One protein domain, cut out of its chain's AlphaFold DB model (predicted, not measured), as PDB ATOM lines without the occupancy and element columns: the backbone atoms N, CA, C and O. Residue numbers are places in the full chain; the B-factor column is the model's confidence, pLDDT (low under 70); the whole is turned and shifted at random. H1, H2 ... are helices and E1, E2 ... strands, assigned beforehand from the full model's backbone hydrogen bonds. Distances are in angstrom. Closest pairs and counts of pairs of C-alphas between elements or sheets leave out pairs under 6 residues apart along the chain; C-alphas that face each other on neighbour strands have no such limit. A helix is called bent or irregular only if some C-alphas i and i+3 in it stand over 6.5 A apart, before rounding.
ATOM      1  N   ILE A  20     -55.981 -46.281  67.047       81.81
ATOM      2  CA  ILE A  20     -54.808 -46.784  66.320       81.81
ATOM      3  C   ILE A  20     -54.335 -48.140  66.866       81.81
ATOM      4  O   ILE A  20     -53.786 -48.937  66.106       81.81
ATOM      5  N   LYS A  21     -54.536 -48.423  68.158       84.69
ATOM      6  CA  LYS A  21     -54.142 -49.695  68.788       84.69
ATOM      7  C   LYS A  21     -55.243 -50.756  68.800       84.69
ATOM      8  O   LYS A  21     -54.948 -51.905  69.125       84.69
ATOM      9  N   ALA A  22     -56.488 -50.406  68.479       85.81
ATOM     10  CA  ALA A  22     -57.584 -51.365  68.474       85.81
ATOM     11  C   ALA A  22     -57.358 -52.449  67.396       85.81
ATOM     12  O   ALA A  22     -56.982 -52.122  66.262       85.81
ATOM     13  N   PRO A  23     -57.568 -53.739  67.721       87.19
ATOM     14  CA  PRO A  23     -57.501 -54.805  66.731       87.19
ATOM     15  C   PRO A  23     -58.643 -54.654  65.720       87.19
ATOM     16  O   PRO A  23     -59.762 -54.305  66.090       87.19
ATOM     17  N   LEU A  24     -58.359 -54.943  64.450       88.88
ATOM     18  CA  LEU A  24     -59.377 -54.968  63.400       88.88
ATOM     19  C   LEU A  24     -60.222 -56.235  63.543       88.88
ATOM     20  O   LEU A  24     -59.681 -57.338  63.652       88.88
ATOM     21  N   THR A  25     -61.544 -56.087  63.543       90.25
ATOM     22  CA  THR A  25     -62.466 -57.225  63.565       90.25
ATOM     23  C   THR A  25     -62.679 -57.785  62.152       90.25
ATOM     24  O   THR A  25     -62.470 -57.080  61.164       90.25
ATOM     25  N   PRO A  26     -63.158 -59.035  62.004       90.12
ATOM     26  CA  PRO A  26     -63.536 -59.566  60.692       90.12
ATOM     27  C   PRO A  26     -64.605 -58.729  59.974       90.12
ATOM     28  O   PRO A  26     -64.596 -58.650  58.750       90.12
ATOM     29  N   ALA A  27     -65.510 -58.090  60.725       89.00
ATOM     30  CA  ALA A  27     -66.522 -57.199  60.164       89.00
ATOM     31  C   ALA A  27     -65.902 -55.905  59.616       89.00
ATOM     32  O   ALA A  27     -66.306 -55.457  58.547       89.00
ATOM     33  N   ASP A  28     -64.896 -55.352  60.304       89.31
ATOM     34  CA  ASP A  28     -64.147 -54.186  59.821       89.31
ATOM     35  C   ASP A  28     -63.442 -54.506  58.503       89.31
ATOM     36  O   ASP A  28     -63.552 -53.753  57.542       89.31
ATOM     37  N   LEU A  29     -62.767 -55.659  58.435       89.19
ATOM     38  CA  LEU A  29     -62.073 -56.103  57.226       89.19
ATOM     39  C   LEU A  29     -63.040 -56.347  56.063       89.19
ATOM     40  O   LEU A  29     -62.744 -55.958  54.941       89.19
ATOM     41  N   ALA A  30     -64.202 -56.949  56.326       88.62
ATOM     42  CA  ALA A  30     -65.221 -57.194  55.307       88.62
ATOM     43  C   ALA A  30     -65.886 -55.908  54.783       88.62
ATOM     44  O   ALA A  30     -66.492 -55.928  53.714       88.62
ATOM     45  N   ALA A  31     -65.800 -54.806  55.535       90.00
ATOM     46  CA  ALA A  31     -66.333 -53.506  55.143       90.00
ATOM     47  C   ALA A  31     -65.338 -52.655  54.333       90.00
ATOM     48  O   ALA A  31     -65.742 -51.640  53.765       90.00
ATOM     49  N   LEU A  32     -64.057 -53.041  54.281       91.25
ATOM     50  CA  LEU A  32     -63.042 -52.332  53.507       91.25
ATOM     51  C   LEU A  32     -63.196 -52.632  52.014       91.25
ATOM     52  O   LEU A  32     -63.024 -53.764  51.565       91.25
ATOM     53  N   GLU A  33     -63.484 -51.592  51.239       87.25
ATOM     54  CA  GLU A  33     -63.408 -51.655  49.781       87.25
ATOM     55  C   GLU A  33     -61.939 -51.819  49.354       87.25
ATOM     56  O   GLU A  33     -61.039 -51.229  49.956       87.25
ATOM     57  N   ASP A  34     -61.690 -52.643  48.334       86.06
ATOM     58  CA  ASP A  34     -60.352 -52.944  47.806       86.06
ATOM     59  C   ASP A  34     -59.364 -53.589  48.808       86.06
ATOM     60  O   ASP A  34     -58.146 -53.414  48.678       86.06
ATOM     61  N   TRP A  35     -59.860 -54.352  49.797       93.50
ATOM     62  CA  TRP A  35     -59.023 -55.142  50.713       93.50
ATOM     63  C   TRP A  35     -59.442 -56.628  50.805       93.50
ATOM     64  O   TRP A  35     -60.620 -56.913  51.024       93.50
ATOM     65  N   PRO A  36     -58.496 -57.591  50.730       92.00
ATOM     66  CA  PRO A  36     -57.079 -57.405  50.405       92.00
ATOM     67  C   PRO A  36     -56.891 -56.922  48.954       92.00
ATOM     68  O   PRO A  36     -57.763 -57.159  48.114       92.00
ATOM     69  N   PRO A  37     -55.773 -56.239  48.646       94.19
ATOM     70  CA  PRO A  37     -55.476 -55.835  47.281       94.19
ATOM     71  C   PRO A  37     -55.361 -57.060  46.368       94.19
ATOM     72  O   PRO A  37     -54.968 -58.148  46.789       94.19
ATOM     73  N   THR A  38     -55.713 -56.870  45.099       92.31
ATOM     74  CA  THR A  38     -55.513 -57.878  44.053       92.31
ATOM     75  C   THR A  38     -54.370 -57.453  43.148       92.31
ATOM     76  O   THR A  38     -54.138 -56.258  42.955       92.31
ATOM     77  N   ALA A  39     -53.671 -58.434  42.570       91.44
ATOM     78  CA  ALA A  39     -52.579 -58.166  41.646       91.44
ATOM     79  C   ALA A  39     -53.024 -57.186  40.534       91.44
ATOM     80  O   ALA A  39     -54.108 -57.356  39.967       91.44
ATOM     81  N   PRO A  40     -52.198 -56.184  40.192       93.62
ATOM     82  CA  PRO A  40     -50.788 -56.057  40.566       93.62
ATOM     83  C   PRO A  40     -50.520 -55.336  41.901       93.62
ATOM     84  O   PRO A  40     -49.359 -55.224  42.286       93.62
ATOM     85  N   ASP A  41     -51.551 -54.851  42.600       96.12
ATOM     86  CA  ASP A  41     -51.388 -54.223  43.915       96.12
ATOM     87  C   ASP A  41     -51.035 -55.284  44.977       96.12
ATOM     88  O   ASP A  41     -51.500 -56.425  44.917       96.12
ATOM     89  N   VAL A  42     -50.217 -54.896  45.955       96.38
ATOM     90  CA  VAL A  42     -49.678 -55.775  47.011       96.38
ATOM     91  C   VAL A  42     -49.891 -55.156  48.386       96.38
ATOM     92  O   VAL A  42     -50.114 -53.945  48.496       96.38
ATOM     93  N   THR A  43     -49.821 -55.956  49.450       97.00
ATOM     94  CA  THR A  43     -49.889 -55.405  50.812       97.00
ATOM     95  C   THR A  43     -48.533 -54.873  51.277       97.00
ATOM     96  O   THR A  43     -47.481 -55.284  50.783       97.00
ATOM     97  N   GLN A  44     -48.537 -53.968  52.258       95.62
ATOM     98  CA  GLN A  44     -47.303 -53.522  52.911       95.62
ATOM     99  C   GLN A  44     -46.550 -54.689  53.556       95.62
ATOM    100  O   GLN A  44     -45.333 -54.756  53.443       95.62
ATOM    101  N   GLU A  45     -47.255 -55.636  54.177       94.94
ATOM    102  CA  GLU A  45     -46.631 -56.791  54.826       94.94
ATOM    103  C   GLU A  45     -45.892 -57.686  53.821       94.94
ATOM    104  O   GLU A  45     -44.815 -58.201  54.119       94.94
ATOM    105  N   GLU A  46     -46.442 -57.854  52.614       95.44
ATOM    106  CA  GLU A  46     -45.768 -58.572  51.529       95.44
ATOM    107  C   GLU A  46     -44.493 -57.857  51.077       95.44
ATOM    108  O   GLU A  46     -43.497 -58.519  50.771       95.44
ATOM    109  N   VAL A  47     -44.521 -56.521  51.044       96.44
ATOM    110  CA  VAL A  47     -43.362 -55.712  50.665       96.44
ATOM    111  C   VAL A  47     -42.282 -55.764  51.736       96.44
ATOM    112  O   VAL A  47     -41.132 -56.056  51.413       96.44
ATOM    113  N   ASP A  48     -42.642 -55.576  53.004       95.06
ATOM    114  CA  ASP A  48     -41.717 -55.608  54.143       95.06
ATOM    115  C   ASP A  48     -40.990 -56.956  54.265       95.06
ATOM    116  O   ASP A  48     -39.836 -57.011  54.686       95.06
ATOM    117  N   ALA A  49     -41.637 -58.052  53.855       96.25
ATOM    118  CA  ALA A  49     -41.039 -59.385  53.846       96.25
ATOM    119  C   ALA A  49     -40.003 -59.607  52.724       96.25
ATOM    120  O   ALA A  49     -39.253 -60.583  52.773       96.25
ATOM    121  N   LYS A  50     -39.995 -58.755  51.693       96.12
ATOM    122  CA  LYS A  50     -39.234 -58.947  50.446       96.12
ATOM    123  C   LYS A  50     -38.280 -57.803  50.112       96.12
ATOM    124  O   LYS A  50     -37.411 -57.990  49.263       96.12
ATOM    125  N   VAL A  51     -38.468 -56.632  50.716       95.00
ATOM    126  CA  VAL A  51     -37.681 -55.431  50.435       95.00
ATOM    127  C   VAL A  51     -36.198 -55.665  50.740       95.00
ATOM    128  O   VAL A  51     -35.837 -56.229  51.773       95.00
ATOM    129  N   GLY A  52     -35.349 -55.277  49.791       93.44
ATOM    130  CA  GLY A  52     -33.902 -55.447  49.842       93.44
ATOM    131  C   GLY A  52     -33.175 -54.181  50.284       93.44
ATOM    132  O   GLY A  52     -33.635 -53.436  51.153       93.44
ATOM    133  N   GLU A  53     -32.007 -53.941  49.690       92.62
ATOM    134  CA  GLU A  53     -31.168 -52.795  50.031       92.62
ATOM    135  C   GLU A  53     -31.823 -51.450  49.685       92.62
ATOM    136  O   GLU A  53     -32.628 -51.318  48.758       92.62
ATOM    137  N   VAL A  54     -31.433 -50.419  50.436       93.62
ATOM    138  CA  VAL A  54     -31.814 -49.033  50.165       93.62
ATOM    139  C   VAL A  54     -31.007 -48.528  48.972       93.62
ATOM    140  O   VAL A  54     -29.780 -48.471  49.035       93.62
ATOM    141  N   LEU A  55     -31.692 -48.124  47.902       90.25
ATOM    142  CA  LEU A  55     -31.064 -47.538  46.716       90.25
ATOM    143  C   LEU A  55     -30.985 -46.011  46.832       90.25
ATOM    144  O   LEU A  55     -29.965 -45.416  46.491       90.25
ATOM    145  N   VAL A  56     -32.054 -45.380  47.325       87.88
ATOM    146  CA  VAL A  56     -32.150 -43.931  47.558       87.88
ATOM    147  C   VAL A  56     -32.972 -43.689  48.820       87.88
ATOM    148  O   VAL A  56     -34.040 -44.275  48.970       87.88
ATOM    149  N   ASP A  57     -32.517 -42.806  49.708       85.50
ATOM    150  CA  ASP A  57     -33.266 -42.390  50.898       85.50
ATOM    151  C   ASP A  57     -32.963 -40.924  51.224       85.50
ATOM    152  O   ASP A  57     -31.802 -40.530  51.365       85.50
ATOM    153  N   ASN A  58     -34.012 -40.109  51.320       78.06
ATOM    154  CA  ASN A  58     -33.928 -38.698  51.703       78.06
ATOM    155  C   ASN A  58     -34.650 -38.397  53.034       78.06
ATOM    156  O   ASN A  58     -34.804 -37.233  53.406       78.06
ATOM    157  N   GLY A  59     -35.100 -39.430  53.752       76.62
ATOM    158  CA  GLY A  59     -35.813 -39.347  55.027       76.62
ATOM    159  C   GLY A  59     -37.320 -39.087  54.926       76.62
ATOM    160  O   GLY A  59     -38.023 -39.296  55.914       76.62
ATOM    161  N   MET A  60     -37.831 -38.652  53.768       76.75
ATOM    162  CA  MET A  60     -39.273 -38.472  53.511       76.75
ATOM    163  C   MET A  60     -39.816 -39.493  52.507       76.75
ATOM    164  O   MET A  60     -40.929 -39.994  52.667       76.75
ATOM    165  N   THR A  61     -39.024 -39.814  51.488       85.62
ATOM    166  CA  THR A  61     -39.287 -40.834  50.474       85.62
ATOM    167  C   THR A  61     -38.053 -41.718  50.312       85.62
ATOM    168  O   THR A  61     -36.931 -41.321  50.639       85.62
ATOM    169  N   GLY A  62     -38.260 -42.938  49.821       91.69
ATOM    170  CA  GLY A  62     -37.167 -43.884  49.611       91.69
ATOM    171  C   GLY A  62     -37.440 -44.840  48.463       91.69
ATOM    172  O   GLY A  62     -38.592 -45.137  48.154       91.69
ATOM    173  N   VAL A  63     -36.374 -45.313  47.832       95.00
ATOM    174  CA  VAL A  63     -36.403 -46.336  46.788       95.00
ATOM    175  C   VAL A  63     -35.573 -47.514  47.266       95.00
ATOM    176  O   VAL A  63     -34.406 -47.357  47.628       95.00
ATOM    177  N   TYR A  64     -36.179 -48.690  47.249       96.50
ATOM    178  CA  TYR A  64     -35.616 -49.917  47.785       96.50
ATOM    179  C   TYR A  64     -35.613 -50.996  46.711       96.50
ATOM    180  O   TYR A  64     -36.502 -51.041  45.857       96.50
ATOM    181  N   GLU A  65     -34.622 -51.875  46.759       96.75
ATOM    182  CA  GLU A  65     -34.605 -53.061  45.915       96.75
ATOM    183  C   GLU A  65     -35.809 -53.960  46.218       96.75
ATOM    184  O   GLU A  65     -36.244 -54.092  47.366       96.75
ATOM    185  N   TYR A  66     -36.356 -54.581  45.177       96.94
ATOM    186  CA  TYR A  66     -37.447 -55.532  45.294       96.94
ATOM    187  C   TYR A  66     -37.219 -56.727  44.345       96.94
ATOM    188  O   TYR A  66     -36.560 -56.563  43.313       96.94
ATOM    189  N   PRO A  67     -37.723 -57.938  44.665       95.44
ATOM    190  CA  PRO A  67     -37.558 -59.115  43.812       95.44
ATOM    191  C   PRO A  67     -38.045 -58.925  42.372       95.44
ATOM    192  O   PRO A  67     -38.745 -57.968  42.050       95.44
ATOM    193  N   ASP A  68     -37.664 -59.862  41.501       92.88
ATOM    194  CA  ASP A  68     -37.998 -59.860  40.067       92.88
ATOM    195  C   ASP A  68     -37.531 -58.592  39.328       92.88
ATOM    196  O   ASP A  68     -38.091 -58.166  38.311       92.88
ATOM    197  N   ASP A  69     -36.436 -58.016  39.837       91.94
ATOM    198  CA  ASP A  69     -35.755 -56.855  39.271       91.94
ATOM    199  C   ASP A  69     -36.693 -55.615  39.254       91.94
ATOM    200  O   ASP A  69     -36.720 -54.771  38.356       91.94
ATOM    201  N   MET A  70     -37.517 -55.513  40.296       96.44
ATOM    202  CA  MET A  70     -38.362 -54.362  40.584       96.44
ATOM    203  C   MET A  70     -37.697 -53.457  41.624       96.44
ATOM    204  O   MET A  70     -36.697 -53.798  42.257       96.44
ATOM    205  N   VAL A  71     -38.292 -52.291  41.835       97.12
ATOM    206  CA  VAL A  71     -37.999 -51.444  42.987       97.12
ATOM    207  C   VAL A  71     -39.291 -51.036  43.672       97.12
ATOM    208  O   VAL A  71     -40.323 -50.837  43.027       97.12
ATOM    209  N   TYR A  72     -39.221 -50.896  44.989       97.44
ATOM    210  CA  TYR A  72     -40.280 -50.317  45.798       97.44
ATOM    211  C   TYR A  72     -39.970 -48.845  46.050       97.44
ATOM    212  O   TYR A  72     -38.959 -48.522  46.673       97.44
ATOM    213  N   LYS A  73     -40.843 -47.947  45.589       95.81
ATOM    214  CA  LYS A  73     -40.801 -46.529  45.951       95.81
ATOM    215  C   LYS A  73     -41.778 -46.267  47.092       95.81
ATOM    216  O   LYS A  73     -42.991 -46.301  46.896       95.81
ATOM    217  N   TYR A  74     -41.244 -45.967  48.272       94.06
ATOM    218  CA  TYR A  74     -41.994 -45.455  49.413       94.06
ATOM    219  C   TYR A  74     -42.267 -43.958  49.221       94.06
ATOM    220  O   TYR A  74     -41.336 -43.154  49.133       94.06
ATOM    221  N   SER A  75     -43.546 -43.591  49.144       90.06
ATOM    222  CA  SER A  75     -44.015 -42.224  48.886       90.06
ATOM    223  C   SER A  75     -45.370 -41.995  49.580       90.06
ATOM    224  O   SER A  75     -46.416 -41.899  48.933       90.06
ATOM    225  N   PRO A  76     -45.394 -41.930  50.925       83.62
ATOM    226  CA  PRO A  76     -46.634 -41.913  51.707       83.62
ATOM    227  C   PRO A  76     -47.403 -40.589  51.602       83.62
ATOM    228  O   PRO A  76     -48.536 -40.503  52.065       83.62
ATOM    229  N   HIS A  77     -46.786 -39.546  51.043       80.38
ATOM    230  CA  HIS A  77     -47.350 -38.198  50.951       80.38
ATOM    231  C   HIS A  77     -47.778 -37.815  49.533       80.38
ATOM    232  O   HIS A  77     -48.327 -36.733  49.345       80.38
ATOM    233  N   ASN A  78     -47.534 -38.678  48.540       79.94
ATOM    234  CA  ASN A  78     -47.789 -38.366  47.141       79.94
ATOM    235  C   ASN A  78     -48.565 -39.481  46.439       79.94
ATOM    236  O   ASN A  78     -48.046 -40.239  45.622       79.94
ATOM    237  N   HIS A  79     -49.841 -39.595  46.799       75.19
ATOM    238  CA  HIS A  79     -50.697 -40.684  46.334       75.19
ATOM    239  C   HIS A  79     -51.000 -40.634  44.827       75.19
ATOM    240  O   HIS A  79     -51.326 -41.671  44.247       75.19
ATOM    241  N   ASP A  80     -50.867 -39.464  44.196       85.00
ATOM    242  CA  ASP A  80     -51.151 -39.289  42.772       85.00
ATOM    243  C   ASP A  80     -49.966 -39.640  41.871       85.00
ATOM    244  O   ASP A  80     -50.166 -39.881  40.682       85.00
ATOM    245  N   GLU A  81     -48.755 -39.759  42.419       92.62
ATOM    246  CA  GLU A  81     -47.548 -40.043  41.641       92.62
ATOM    247  C   GLU A  81     -47.696 -41.303  40.771       92.62
ATOM    248  O   GLU A  81     -47.434 -41.269  39.568       92.62
ATOM    249  N   TYR A  82     -48.196 -42.398  41.353       94.50
ATOM    250  CA  TYR A  82     -48.460 -43.639  40.621       94.50
ATOM    251  C   TYR A  82     -49.413 -43.413  39.438       94.50
ATOM    252  O   TYR A  82     -49.162 -43.883  38.329       94.50
ATOM    253  N   ASN A  83     -50.500 -42.665  39.654       93.31
ATOM    254  CA  ASN A  83     -51.488 -42.388  38.613       93.31
ATOM    255  C   ASN A  83     -50.879 -41.539  37.491       93.31
ATOM    256  O   ASN A  83     -51.143 -41.794  36.316       93.31
ATOM    257  N   MET A  84     -50.024 -40.576  37.837       94.50
ATOM    258  CA  MET A  84     -49.318 -39.747  36.862       94.50
ATOM    259  C   MET A  84     -48.355 -40.572  36.006       94.50
ATOM    260  O   MET A  84     -48.344 -40.415  34.785       94.50
ATOM    261  N   MET A  85     -47.631 -41.521  36.607       96.81
ATOM    262  CA  MET A  85     -46.787 -42.464  35.863       96.81
ATOM    263  C   MET A  85     -47.609 -43.343  34.912       96.81
ATOM    264  O   MET A  85     -47.240 -43.513  33.749       96.81
ATOM    265  N   VAL A  86     -48.757 -43.860  35.369       95.94
ATOM    266  CA  VAL A  86     -49.670 -44.655  34.530       95.94
ATOM    267  C   VAL A  86     -50.180 -43.834  33.340       95.94
ATOM    268  O   VAL A  86     -50.184 -44.325  32.210       95.94
ATOM    269  N   LEU A  87     -50.573 -42.576  33.560       95.44
ATOM    270  CA  LEU A  87     -51.033 -41.673  32.498       95.44
ATOM    271  C   LEU A  87     -49.919 -41.355  31.487       95.44
ATOM    272  O   LEU A  87     -50.153 -41.375  30.270       95.44
ATOM    273  N   ALA A  88     -48.700 -41.117  31.978       96.69
ATOM    274  CA  ALA A  88     -47.527 -40.828  31.160       96.69
ATOM    275  C   ALA A  88     -47.154 -41.984  30.211       96.69
ATOM    276  O   ALA A  88     -46.632 -41.734  29.117       96.69
ATOM    277  N   GLY A  89     -47.484 -43.230  30.569       95.94
ATOM    278  CA  GLY A  89     -47.258 -44.416  29.737       95.94
ATOM    279  C   GLY A  89     -45.770 -44.643  29.458       95.94
ATOM    280  O   GLY A  89     -44.953 -44.546  30.365       95.94
ATOM    281  N   ASP A  90     -45.398 -44.879  28.195       95.19
ATOM    282  CA  ASP A  90     -44.004 -45.156  27.788       95.19
ATOM    283  C   ASP A  90     -43.027 -43.979  27.975       95.19
ATOM    284  O   ASP A  90     -41.822 -44.126  27.765       95.19
ATOM    285  N   ASN A  91     -43.517 -42.807  28.390       96.94
ATOM    286  CA  ASN A  91     -42.657 -41.702  28.815       96.94
ATOM    287  C   ASN A  91     -42.125 -41.892  30.243       96.94
ATOM    288  O   ASN A  91     -41.162 -41.228  30.616       96.94
ATOM    289  N   SER A  92     -42.729 -42.790  31.028       97.75
ATOM    290  CA  SER A  92     -42.349 -43.106  32.403       97.75
ATOM    291  C   SER A  92     -41.721 -44.499  32.501       97.75
ATOM    292  O   SER A  92     -42.042 -45.403  31.718       97.75
ATOM    293  N   ILE A  93     -40.830 -44.700  33.475       97.06
ATOM    294  CA  ILE A  93     -40.500 -46.056  33.921       97.06
ATOM    295  C   ILE A  93     -41.771 -46.746  34.408       97.06
ATOM    296  O   ILE A  93     -42.601 -46.137  35.077       97.06
ATOM    297  N   LYS A  94     -41.960 -48.011  34.033       96.75
ATOM    298  CA  LYS A  94     -43.260 -48.659  34.171       96.75
ATOM    299  C   LYS A  94     -43.642 -48.833  35.651       96.75
ATOM    300  O   LYS A  94     -42.975 -49.605  36.350       96.75
ATOM    301  N   PRO A  95     -44.727 -48.193  36.129       96.88
ATOM    302  CA  PRO A  95     -45.303 -48.527  37.422       96.88
ATOM    303  C   PRO A  95     -46.000 -49.894  37.323       96.88
ATOM    304  O   PRO A  95     -46.611 -50.219  36.303       96.88
ATOM    305  N   ILE A  96     -45.886 -50.711  38.366       96.94
ATOM    306  CA  ILE A  96     -46.381 -52.094  38.376       96.94
ATOM    307  C   ILE A  96     -47.655 -52.195  39.204       96.94
ATOM    308  O   ILE A  96     -48.688 -52.594  38.675       96.94
ATOM    309  N   GLY A  97     -47.594 -51.815  40.477       95.81
ATOM    310  CA  GLY A  97     -48.729 -51.918  41.387       95.81
ATOM    311  C   GLY A  97     -48.513 -51.115  42.656       95.81
ATOM    312  O   GLY A  97     -47.384 -50.814  43.041       95.81
ATOM    313  N   ARG A  98     -49.605 -50.726  43.299       96.50
ATOM    314  CA  ARG A  98     -49.597 -49.925  44.522       96.50
ATOM    315  C   ARG A  98     -49.350 -50.817  45.727       96.50
ATOM    316  O   ARG A  98     -49.822 -51.950  45.789       96.50
ATOM    317  N   VAL A  99     -48.661 -50.260  46.715       96.44
ATOM    318  CA  VAL A  99     -48.464 -50.900  48.015       96.44
ATOM    319  C   VAL A  99     -49.528 -50.377  48.963       96.44
ATOM    320  O   VAL A  99     -49.556 -49.189  49.298       96.44
ATOM    321  N   ARG A 100     -50.457 -51.258  49.330       95.50
ATOM    322  CA  ARG A 100     -51.676 -50.931  50.070       95.50
ATOM    323  C   ARG A 100     -51.540 -51.373  51.522       95.50
ATOM    324  O   ARG A 100     -50.987 -52.427  51.817       95.50
ATOM    325  N   PHE A 101     -52.086 -50.582  52.434       94.06
ATOM    326  CA  PHE A 101     -52.150 -50.923  53.853       94.06
ATOM    327  C   PHE A 101     -53.452 -50.420  54.467       94.06
ATOM    328  O   PHE A 101     -54.083 -49.500  53.944       94.06
ATOM    329  N   ILE A 102     -53.844 -51.005  55.596       93.56
ATOM    330  CA  ILE A 102     -54.990 -50.510  56.357       93.56
ATOM    331  C   ILE A 102     -54.521 -49.384  57.276       93.56
ATOM    332  O   ILE A 102     -53.778 -49.603  58.235       93.56
ATOM    333  N   GLN A 103     -54.998 -48.173  57.010       90.25
ATOM    334  CA  GLN A 103     -54.841 -47.035  57.896       90.25
ATOM    335  C   GLN A 103     -55.997 -46.998  58.898       90.25
ATOM    336  O   GLN A 103     -57.165 -47.137  58.543       90.25
ATOM    337  N   ARG A 104     -55.679 -46.780  60.177       89.62
ATOM    338  CA  ARG A 104     -56.680 -46.567  61.228       89.62
ATOM    339  C   ARG A 104     -56.840 -45.074  61.466       89.62
ATOM    340  O   ARG A 104     -55.895 -44.417  61.900       89.62
ATOM    341  N   THR A 105     -58.024 -44.551  61.166       84.56
ATOM    342  CA  THR A 105     -58.362 -43.133  61.329       84.56
ATOM    343  C   THR A 105     -59.513 -42.965  62.320       84.56
ATOM    344  O   THR A 105     -60.169 -43.932  62.704       84.56
ATOM    345  N   MET A 106     -59.804 -41.722  62.707       81.31
ATOM    346  CA  MET A 106     -60.965 -41.403  63.552       81.31
ATOM    347  C   MET A 106     -62.310 -41.734  62.905       81.31
ATOM    348  O   MET A 106     -63.307 -41.867  63.609       81.31
ATOM    349  N   GLU A 107     -62.339 -41.820  61.579       84.06
ATOM    350  CA  GLU A 107     -63.537 -42.091  60.783       84.06
ATOM    351  C   GLU A 107     -63.763 -43.597  60.591       84.06
ATOM    352  O   GLU A 107     -64.817 -44.005  60.109       84.06
ATOM    353  N   GLY A 108     -62.798 -44.419  61.015       86.56
ATOM    354  CA  GLY A 108     -62.781 -45.862  60.838       86.56
ATOM    355  C   GLY A 108     -61.512 -46.344  60.126       86.56
ATOM    356  O   GLY A 108     -60.640 -45.540  59.766       86.56
ATOM    357  N   PRO A 109     -61.372 -47.667  59.953       91.19
ATOM    358  CA  PRO A 109     -60.328 -48.229  59.113       91.19
ATOM    359  C   PRO A 109     -60.587 -47.884  57.642       91.19
ATOM    360  O   PRO A 109     -61.726 -47.893  57.180       91.19
ATOM    361  N   SER A 110     -59.523 -47.591  56.904       91.31
ATOM    362  CA  SER A 110     -59.561 -47.313  55.469       91.31
ATOM    363  C   SER A 110     -58.324 -47.882  54.781       91.31
ATOM    364  O   SER A 110     -57.303 -48.137  55.423       91.31
ATOM    365  N   VAL A 111     -58.401 -48.102  53.467       92.31
ATOM    366  CA  VAL A 111     -57.247 -48.548  52.677       92.31
ATOM    367  C   VAL A 111     -56.470 -47.337  52.176       92.31
ATOM    368  O   VAL A 111     -57.003 -46.491  51.457       92.31
ATOM    369  N   ALA A 112     -55.188 -47.281  52.517       91.50
ATOM    370  CA  ALA A 112     -54.254 -46.250  52.091       91.50
ATOM    371  C   ALA A 112     -53.129 -46.846  51.234       91.50
ATOM    372  O   ALA A 112     -52.961 -48.063  51.145       91.50
ATOM    373  N   THR A 113     -52.365 -45.974  50.575       93.56
ATOM    374  CA  THR A 113     -51.206 -46.345  49.750       93.56
ATOM    375  C   THR A 113     -49.945 -45.762  50.371       93.56
ATOM    376  O   THR A 113     -49.876 -44.551  50.575       93.56
ATOM    377  N   SER A 114     -48.955 -46.601  50.666       93.56
ATOM    378  CA  SER A 114     -47.653 -46.163  51.194       93.56
ATOM    379  C   SER A 114     -46.655 -45.821  50.087       93.56
ATOM    380  O   SER A 114     -45.689 -45.096  50.309       93.56
ATOM    381  N   GLY A 115     -46.877 -46.363  48.892       95.38
ATOM    382  CA  GLY A 115     -45.970 -46.266  47.764       95.38
ATOM    383  C   GLY A 115     -46.395 -47.197  46.635       95.38
ATOM    384  O   GLY A 115     -47.555 -47.608  46.552       95.38
ATOM    385  N   PHE A 116     -45.458 -47.551  45.767       97.25
ATOM    386  CA  PHE A 116     -45.722 -48.430  44.632       97.25
ATOM    387  C   PHE A 116     -44.472 -49.192  44.194       97.25
ATOM    388  O   PHE A 116     -43.340 -48.777  44.445       97.25
ATOM    389  N   LEU A 117     -44.694 -50.323  43.535       97.56
ATOM    390  CA  LEU A 117     -43.682 -51.079  42.818       97.56
ATOM    391  C   LEU A 117     -43.552 -50.531  41.397       97.56
ATOM    392  O   LEU A 117     -44.551 -50.181  40.764       97.56
ATOM    393  N   MET A 118     -42.332 -50.496  40.876       97.38
ATOM    394  CA  MET A 118     -42.036 -50.155  39.484       97.38
ATOM    395  C   MET A 118     -40.876 -51.006  38.962       97.38
ATOM    396  O   MET A 118     -40.158 -51.638  39.739       97.38
ATOM    397  N   GLU A 119     -40.696 -51.049  37.642       96.88
ATOM    398  CA  GLU A 119     -39.524 -51.698  37.046       96.88
ATOM    399  C   GLU A 119     -38.225 -51.060  37.564       96.88
ATOM    400  O   GLU A 119     -38.165 -49.855  37.816       96.88
ATOM    401  N   ARG A 120     -37.160 -51.855  37.705       95.81
ATOM    402  CA  ARG A 120     -35.816 -51.324  37.945       95.81
ATOM    403  C   ARG A 120     -35.199 -50.839  36.637       95.81
ATOM    404  O   ARG A 120     -35.238 -51.529  35.616       95.81
TER     405      ARG A 120
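AT A GLANCE: This is residues 20 to 120 of the 393 residues of the protein "Protein kinase domain-containing protein" of Microthyrium microscopicum (UniProt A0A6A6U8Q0). Look first for a strongly twisted sheet of five strands: the long hairpin E4 and E5 makes most of its length, and the short strands E1, E2 and E3 continue it beside the last residues of E5. H3 covers one face near the start of E4, H2 sits beside the strands, and H1 lies near the turn between E4 and E5. The 101 printed residues hold three named helices and five named strands, in the order H1 H2 E1 E2 E3 H3 E4 E5. The sheet's order is E1 E2 E3 E5 E4, all antiparallel, and the class is mixed, helices and strands. The whole is compact, with a radius of gyration of the C-alphas of 14.4 A and spans of 41 by 28 by 24 A.

HOW THE PARTS SIT: Begin with the hairpin of E4, residues 95 to 105, and E5, residues 108 to 119, where N 103 and O 110 are 2.8 A apart, within hydrogen-bond range. Beside E5 find E3, residues 70 to 74, antiparallel to it, with N 73 and O 116 at 2.9 A. E1, residues 54 to 57, E2, residues 62 to 66, and E3 form a meander, each strand the antiparallel neighbour of the one before; look at N 63 and O 56, 2.8 A, and N 64 and O 72, 2.8 A. H3, residues 81 to 91, is on one face of the sheet, making two layers, at a height over the sheet of 10.1 A. It lies over E4 and only just over E5, where 3 of its C-alphas fall, and runs along the strands, at 3 degrees to E4 on the local plane. E3, H3 and E4 form a split strand-helix-strand unit, with E5 between the two strands and a right-handed crossover. H2, residues 44 to 48, stands at the sheet's level, its closest C-alphas to E4 being those of Gln 44 and Phe 101, 5.6 A apart. H1, residues 26 to 31, only grazes the sheet, with its residues 28 to 31. In H1 and H2 every O i to N i+4 pair is within hydrogen-bond range; in H3 it is 5 of 7.

IN THESE COORDINATES: Find C-alpha 95 at (-45.303, -48.527, 37.422); from there E4 runs 27.8 A. E5 runs 33.8 A to C-alpha 119 at (-39.524, -51.698, 37.046). H3 is 13.8 A long and irregular: C-alphas 87 and 90 are 9.1 A apart.

THE WHOLE: The C-alphas farthest apart, those of Ala 22 and Asn 91, are 43.5 A apart. The link from H1 to H2 is long, and its residues 42 to 43 pair parallel with residues 99 to 100 of E4. The printed part has no cut, and no printed residue is under 70 in pLDDT.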